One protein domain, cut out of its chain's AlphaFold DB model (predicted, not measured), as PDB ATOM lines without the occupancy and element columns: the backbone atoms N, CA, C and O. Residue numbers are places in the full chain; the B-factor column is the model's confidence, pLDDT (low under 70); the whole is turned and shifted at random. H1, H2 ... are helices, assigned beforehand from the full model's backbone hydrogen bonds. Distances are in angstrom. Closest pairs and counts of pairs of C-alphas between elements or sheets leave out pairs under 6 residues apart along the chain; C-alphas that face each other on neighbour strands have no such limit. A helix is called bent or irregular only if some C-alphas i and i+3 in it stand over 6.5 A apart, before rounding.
ATOM      1  N   GLU A 129       8.170  23.171   6.478       94.88
ATOM      2  CA  GLU A 129       7.301  23.640   7.568       94.88
ATOM      3  C   GLU A 129       7.777  23.075   8.905       94.88
ATOM      4  O   GLU A 129       7.889  23.814   9.882       94.88
ATOM      5  N   LEU A 130       8.161  21.793   8.935       94.00
ATOM      6  CA  LEU A 130       8.747  21.173  10.127       94.00
ATOM      7  C   LEU A 130      10.081  21.813  10.512       94.00
ATOM      8  O   LEU A 130      10.313  22.096  11.689       94.00
ATOM      9  N   ILE A 131      10.955  22.074   9.534       95.38
ATOM     10  CA  ILE A 131      12.234  22.754   9.777       95.38
ATOM     11  C   ILE A 131      11.993  24.144  10.375       95.38
ATOM     12  O   ILE A 131      12.643  24.514  11.356       95.38
ATOM     13  N   TYR A 132      11.057  24.905   9.804       95.69
ATOM     14  CA  TYR A 132      10.689  26.224  10.304       95.69
ATOM     15  C   TYR A 132      10.125  26.161  11.729       95.69
ATOM     16  O   TYR A 132      10.589  26.893  12.605       95.69
ATOM     17  N   TYR A 133       9.186  25.246  11.986       93.62
ATOM     18  CA  TYR A 133       8.584  25.056  13.302       93.62
ATOM     19  C   TYR A 133       9.639  24.754  14.375       93.62
ATOM     20  O   TYR A 133       9.691  25.416  15.415       93.62
ATOM     21  N   LEU A 134      10.535  23.798  14.107       93.00
ATOM     22  CA  LEU A 134      11.614  23.435  15.028       93.00
ATOM     23  C   LEU A 134      12.587  24.595  15.273       93.00
ATOM     24  O   LEU A 134      13.095  24.743  16.389       93.00
ATOM     25  N   TYR A 135      12.830  25.416  14.248       93.94
ATOM     26  CA  TYR A 135      13.698  26.586  14.334       93.94
ATOM     27  C   TYR A 135      13.094  27.684  15.215       93.94
ATOM     28  O   TYR A 135      13.772  28.187  16.115       93.94
ATOM     29  N   VAL A 136      11.831  28.050  14.974       93.06
ATOM     30  CA  VAL A 136      11.182  29.182  15.652       93.06
ATOM     31  C   VAL A 136      10.787  28.854  17.092       93.06
ATOM     32  O   VAL A 136      10.868  29.718  17.959       93.06
ATOM     33  N   LYS A 137      10.437  27.595  17.383       90.75
ATOM     34  CA  LYS A 137      10.156  27.127  18.752       90.75
ATOM     35  C   LYS A 137      11.419  26.813  19.563       90.75
ATOM     36  O   LYS A 137      11.311  26.369  20.704       90.75
ATOM     37  N   GLU A 138      12.601  27.028  18.981       90.50
ATOM     38  CA  GLU A 138      13.910  26.780  19.597       90.50
ATOM     39  C   GLU A 138      14.065  25.358  20.163       90.50
ATOM     40  O   GLU A 138      14.711  25.148  21.193       90.50
ATOM     41  N   VAL A 139      13.453  24.373  19.498       89.12
ATOM     42  CA  VAL A 139      13.547  22.966  19.912       89.12
ATOM     43  C   VAL A 139      14.700  22.260  19.210       89.12
ATOM     44  O   VAL A 139      15.363  21.448  19.843       89.12
ATOM     45  N   GLY A 140      14.970  22.600  17.946       85.56
ATOM     46  CA  GLY A 140      16.082  22.022  17.194       85.56
ATOM     47  C   GLY A 140      17.356  22.861  17.210       85.56
ATOM     48  O   GLY A 140      17.334  24.079  17.413       85.56
ATOM     49  N   ASP A 141      18.492  22.217  16.931       91.81
ATOM     50  CA  ASP A 141      19.755  22.926  16.723       91.81
ATOM     51  C   ASP A 141      19.686  23.789  15.453       91.81
ATOM     52  O   ASP A 141      19.593  23.288  14.328       91.81
ATOM     53  N   LYS A 142      19.763  25.113  15.626       92.75
ATOM     54  CA  LYS A 142      19.576  26.095  14.543       92.75
ATOM     55  C   LYS A 142      20.548  25.892  13.375       92.75
ATOM     56  O   LYS A 142      20.173  26.118  12.223       92.75
ATOM     57  N   ASN A 143      21.783  25.472  13.649       94.50
ATOM     58  CA  ASN A 143      22.776  25.228  12.603       94.50
ATOM     59  C   ASN A 143      22.441  23.962  11.813       94.50
ATOM     60  O   ASN A 143      22.435  23.993  10.582       94.50
ATOM     61  N   SER A 144      22.106  22.876  12.505       94.62
ATOM     62  CA  SER A 144      21.711  21.602  11.903       94.62
ATOM     63  C   SER A 144      20.448  21.747  11.056       94.62
ATOM     64  O   SER A 144      20.424  21.277   9.923       94.62
ATOM     65  N   LEU A 145      19.445  22.490  11.535       95.69
ATOM     66  CA  LEU A 145      18.228  22.801  10.773       95.69
ATOM     67  C   LEU A 145      18.525  23.597   9.495       95.69
ATOM     68  O   LEU A 145      17.988  23.290   8.431       95.69
ATOM     69  N   ARG A 146      19.438  24.575   9.562       96.56
ATOM     70  CA  ARG A 146      19.895  25.307   8.373       96.56
ATOM     71  C   ARG A 146      20.601  24.392   7.372       96.56
ATOM     72  O   ARG A 146      20.401  24.540   6.165       96.56
ATOM     73  N   PHE A 147      21.439  23.468   7.845       96.19
ATOM     74  CA  PHE A 147      22.092  22.486   6.976       96.19
ATOM     75  C   PHE A 147      21.086  21.523   6.349       96.19
ATOM     76  O   PHE A 147      21.185  21.264   5.151       96.19
ATOM     77  N   LEU A 148      20.095  21.066   7.116       95.81
ATOM     78  CA  LEU A 148      19.026  20.198   6.633       95.81
ATOM     79  C   LEU A 148      18.196  20.883   5.541       95.81
ATOM     80  O   LEU A 148      18.012  20.306   4.473       95.81
ATOM     81  N   TYR A 149      17.786  22.139   5.755       97.38
ATOM     82  CA  TYR A 149      17.107  22.929   4.724       97.38
ATOM     83  C   TYR A 149      17.956  23.054   3.465       97.38
ATOM     84  O   TYR A 149      17.477  22.823   2.361       97.38
ATOM     85  N   LYS A 150      19.242  23.393   3.618       96.50
ATOM     86  CA  LYS A 150      20.141  23.524   2.470       96.50
ATOM     87  C   LYS A 150      20.264  22.211   1.698       96.50
ATOM     88  O   LYS A 150      20.305  22.247   0.474       96.50
ATOM     89  N   TYR A 151      20.353  21.090   2.405       95.50
ATOM     90  CA  TYR A 151      20.462  19.768   1.804       95.50
ATOM     91  C   TYR A 151      19.204  19.391   1.015       95.50
ATOM     92  O   TYR A 151      19.334  18.914  -0.104       95.50
ATOM     93  N   GLN A 152      18.014  19.638   1.571       95.00
ATOM     94  CA  GLN A 152      16.746  19.273   0.929       95.00
ATOM     95  C   GLN A 152      16.302  20.263  -0.160       95.00
ATOM     96  O   GLN A 152      15.713  19.854  -1.149       95.00
ATOM     97  N   TYR A 153      16.576  21.560  -0.003       96.00
ATOM     98  CA  TYR A 153      15.929  22.605  -0.812       96.00
ATOM     99  C   TYR A 153      16.886  23.572  -1.508       96.00
ATOM    100  O   TYR A 153      16.420  24.472  -2.203       96.00
ATOM    101  N   HIS A 154      18.200  23.493  -1.288       95.31
ATOM    102  CA  HIS A 154      19.117  24.544  -1.746       95.31
ATOM    103  C   HIS A 154      20.522  24.032  -2.107       95.31
ATOM    104  O   HIS A 154      21.534  24.727  -1.921       95.31
ATOM    105  N   LEU A 155      20.606  22.804  -2.619       94.19
ATOM    106  CA  LEU A 155      21.858  22.146  -2.972       94.19
ATOM    107  C   LEU A 155      22.177  22.333  -4.461       94.19
ATOM    108  O   LEU A 155      23.290  22.761  -4.803       94.19
ATOM    109  N   THR A 156      21.201  22.080  -5.337       95.00
ATOM    110  CA  THR A 156      21.376  22.118  -6.797       95.00
ATOM    111  C   THR A 156      21.267  23.541  -7.369       95.00
ATOM    112  O   THR A 156      20.679  24.426  -6.747       95.00
ATOM    113  N   PRO A 157      21.827  23.829  -8.564       96.06
ATOM    114  CA  PRO A 157      21.664  25.138  -9.206       96.06
ATOM    115  C   PRO A 157      20.197  25.517  -9.446       96.06
ATOM    116  O   PRO A 157      19.831  26.673  -9.260       96.06
ATOM    117  N   ARG A 158      19.361  24.534  -9.810       95.38
ATOM    118  CA  ARG A 158      17.921  24.725 -10.020       95.38
ATOM    119  C   ARG A 158      17.216  25.107  -8.722       95.38
ATOM    120  O   ARG A 158      16.455  26.069  -8.704       95.38
ATOM    121  N   GLU A 159      17.483  24.390  -7.637       95.12
ATOM    122  CA  GLU A 159      16.970  24.735  -6.306       95.12
ATOM    123  C   GLU A 159      17.421  26.130  -5.879       95.12
ATOM    124  O   GLU A 159      16.619  26.921  -5.403       95.12
ATOM    125  N   LYS A 160      18.686  26.489  -6.113       95.25
ATOM    126  CA  LYS A 160      19.202  27.818  -5.756       95.25
ATOM    127  C   LYS A 160      18.531  28.960  -6.514       95.25
ATOM    128  O   LYS A 160      18.469  30.065  -5.987       95.25
ATOM    129  N   SER A 161      18.056  28.713  -7.735       95.88
ATOM    130  CA  SER A 161      17.341  29.719  -8.522       95.88
ATOM    131  C   SER A 161      15.839  29.771  -8.236       95.88
ATOM    132  O   SER A 161      15.193  30.723  -8.662       95.88
ATOM    133  N   THR A 162      15.272  28.758  -7.575       95.19
ATOM    134  CA  THR A 162      13.819  28.631  -7.346       95.19
ATOM    135  C   THR A 162      13.432  28.799  -5.880       95.19
ATOM    136  O   THR A 162      12.444  29.464  -5.584       95.19
ATOM    137  N   ASN A 163      14.235  28.265  -4.964       96.31
ATOM    138  CA  ASN A 163      13.973  28.270  -3.534       96.31
ATOM    139  C   ASN A 163      14.742  29.402  -2.837       96.31
ATOM    140  O   ASN A 163      15.902  29.674  -3.175       96.31
ATOM    141  N   PRO A 164      14.140  30.051  -1.827       97.19
ATOM    142  CA  PRO A 164      14.785  31.139  -1.113       97.19
ATOM    143  C   PRO A 164      16.028  30.656  -0.355       97.19
ATOM    144  O   PRO A 164      16.082  29.548   0.183       97.19
ATOM    145  N   GLU A 165      17.034  31.522  -0.256       97.00
ATOM    146  CA  GLU A 165      18.130  31.317   0.690       97.00
ATOM    147  C   GLU A 165      17.616  31.372   2.138       97.00
ATOM    148  O   GLU A 165      16.588  31.987   2.414       97.00
ATOM    149  N   TRP A 166      18.364  30.792   3.082       97.12
ATOM    150  CA  TRP A 166      17.933  30.620   4.478       97.12
ATOM    151  C   TRP A 166      17.326  31.876   5.131       97.12
ATOM    152  O   TRP A 166      16.282  31.789   5.768       97.12
ATOM    153  N   GLY A 167      17.947  33.051   4.969       96.94
ATOM    154  CA  GLY A 167      17.431  34.289   5.568       96.94
ATOM    155  C   GLY A 167      16.069  34.701   5.003       96.94
ATOM    156  O   GLY A 167      15.164  35.041   5.763       96.94
ATOM    157  N   LYS A 168      15.901  34.605   3.678       97.75
ATOM    158  CA  LYS A 168      14.626  34.887   3.002       97.75
ATOM    159  C   LYS A 168      13.577  33.830   3.321       97.75
ATOM    160  O   LYS A 168      12.432  34.185   3.546       97.75
ATOM    161  N   PHE A 169      13.980  32.561   3.396       97.56
ATOM    162  CA  PHE A 169      13.119  31.462   3.824       97.56
ATOM    163  C   PHE A 169      12.504  31.753   5.198       97.56
ATOM    164  O   PHE A 169      11.285  31.776   5.320       97.56
ATOM    165  N   ILE A 170      13.330  32.068   6.203       97.38
ATOM    166  CA  ILE A 170      12.833  32.405   7.545       97.38
ATOM    167  C   ILE A 170      11.929  33.642   7.519       97.38
ATOM    168  O   ILE A 170      10.883  33.630   8.159       97.38
ATOM    169  N   SER A 171      12.298  34.687   6.769       97.12
ATOM    170  CA  SER A 171      11.469  35.893   6.640       97.12
ATOM    171  C   SER A 171      10.086  35.573   6.073       97.12
ATOM    172  O   SER A 171       9.091  35.916   6.695       97.12
ATOM    173  N   HIS A 172      10.020  34.862   4.943       96.81
ATOM    174  CA  HIS A 172       8.751  34.511   4.306       96.81
ATOM    175  C   HIS A 172       7.892  33.613   5.203       96.81
ATOM    176  O   HIS A 172       6.684  33.802   5.286       96.81
ATOM    177  N   MET A 173       8.501  32.645   5.895       96.62
ATOM    178  CA  MET A 173       7.765  31.774   6.811       96.62
ATOM    179  C   MET A 173       7.232  32.540   8.027       96.62
ATOM    180  O   MET A 173       6.119  32.268   8.462       96.62
ATOM    181  N   ASN A 174       7.970  33.528   8.547       95.69
ATOM    182  CA  ASN A 174       7.442  34.421   9.580       95.69
ATOM    183  C   ASN A 174       6.231  35.202   9.063       95.69
ATOM    184  O   ASN A 174       5.198  35.199   9.722       95.69
ATOM    185  N   ASP A 175       6.311  35.783   7.867       95.44
ATOM    186  CA  ASP A 175       5.189  36.537   7.293       95.44
ATOM    187  C   ASP A 175       3.920  35.671   7.142       95.44
ATOM    188  O   ASP A 175       2.809  36.164   7.329       95.44
ATOM    189  N   LEU A 176       4.078  34.374   6.843       94.38
ATOM    190  CA  LEU A 176       2.972  33.423   6.692       94.38
ATOM    191  C   LEU A 176       2.421  32.904   8.027       94.38
ATOM    192  O   LEU A 176       1.206  32.815   8.198       94.38
ATOM    193  N   TYR A 177       3.299  32.528   8.959       92.62
ATOM    194  CA  TYR A 177       2.917  31.722  10.120       92.62
ATOM    195  C   TYR A 177       2.978  32.460  11.457       92.62
ATOM    196  O   TYR A 177       2.478  31.927  12.444       92.62
ATOM    197  N   GLN A 178       3.545  33.669  11.529       84.31
ATOM    198  CA  GLN A 178       3.762  34.366  12.804       84.31
ATOM    199  C   GLN A 178       2.475  34.528  13.625       84.31
ATOM    200  O   GLN A 178       2.517  34.374  14.840       84.31
ATOM    201  N   ALA A 179       1.331  34.742  12.971       87.88
ATOM    202  CA  ALA A 179       0.032  34.862  13.638       87.88
ATOM    203  C   ALA A 179      -0.476  33.561  14.301       87.88
ATOM    204  O   ALA A 179      -1.419  33.610  15.084       87.88
ATOM    205  N   TYR A 180       0.119  32.407  13.987       83.19
ATOM    206  CA  TYR A 180      -0.270  31.086  14.499       83.19
ATOM    207  C   TYR A 180       0.732  30.520  15.518       83.19
ATOM    208  O   TYR A 180       0.593  29.377  15.952       83.19
ATOM    209  N   LEU A 181       1.781  31.278  15.857       72.94
ATOM    210  CA  LEU A 181       2.853  30.826  16.749       72.94
ATOM    211  C   LEU A 181       2.659  31.229  18.216       72.94
ATOM    212  O   LEU A 181       3.485  30.809  19.035       72.94
TER     213      LEU A 181
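AT A GLANCE: This is residues 129 to 181 of the 182 residues of an uncharacterized protein of Anaerobium acetethylicum (UniProt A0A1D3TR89). A short helical hairpin, H1 and H2, has the longest helix, H4, along one side of it: after H3 the chain folds back, H4 begins with residue 166 beside residues 146 to 150 of H2, and it runs on past H1 at nearly a right angle to it. The small helix H3 lies beyond the end of H2, at the turn from which the backbone comes back, so that H3 and the last part of H4 mark the two ends of the longest axis. The printed part has 53 residues with four named helices, in the order H1, H2, H3, H4, and no named strand; the class is all helix. The whole is compact, with a radius of gyration of the C-alphas of 11.2 A, and the C-alphas span 32 by 22 by 14 A.

HOW THE PARTS SIT: H1, residues 129 to 136, touches H2, residues 142 to 153, and the two form a helical hairpin. Their closest C-alphas are those of Tyr 135 and Lys 142, 5.9 A apart. They run opposite ways at a shallow tilt of 21 degrees. H3, residues 157 to 162, is close to H2 but not clearly touching, with the C-alphas of Tyr 153 and Glu 159 closest at 6.0 A, and the two are about perpendicular at 80 degrees. H4, residues 166 to 180, only just touches H2, with 3 pairs of C-alphas within 8 A; H4 does so with residue 166 alone and H2 with residues 146 to 150 alone. The closest C-alphas here are those of Arg 146 and Trp 166, 6.9 A apart, and the lines of H2 and H4 are about perpendicular at 77 degrees. H1 and H4 are close but not clearly touching, with the C-alphas of Tyr 132 and Ile 170 closest at 7.1 A, and they are about perpendicular at 89 degrees. H3 is apart from H1 and from H4. Each O i to N i+4 pair is within hydrogen-bond range in H1, H2 and H3, and 9 of 11 are in H4.

IN THESE COORDINATES: H1 begins at C-alpha 129 at (7.301, 23.640, 7.568) and is 10.5 A long from first to last C-alpha. H2 is 16.2 A long and ends at C-alpha 153 at (15.929, 22.605, -0.812). H3 is 8.8 A long. H4 is 20.8 A long and ends at C-alpha 180 at (-0.270, 31.086, 14.499); it is irregular, with C-alphas 176 and 179 lying 7.7 A apart.

THE WHOLE: The two C-alphas farthest apart are those of Pro 157 and Ala 179, at 32.9 A, while those of Glu 129 and Leu 181, the first and last printed, are 12.5 A apart. The printed part has no cut. The links from H1 to H2, from H2 to H3 and from H3 to H4 are tight, and no link is long. The mean pLDDT of the printed part is 94.0, and no printed residue is under 70.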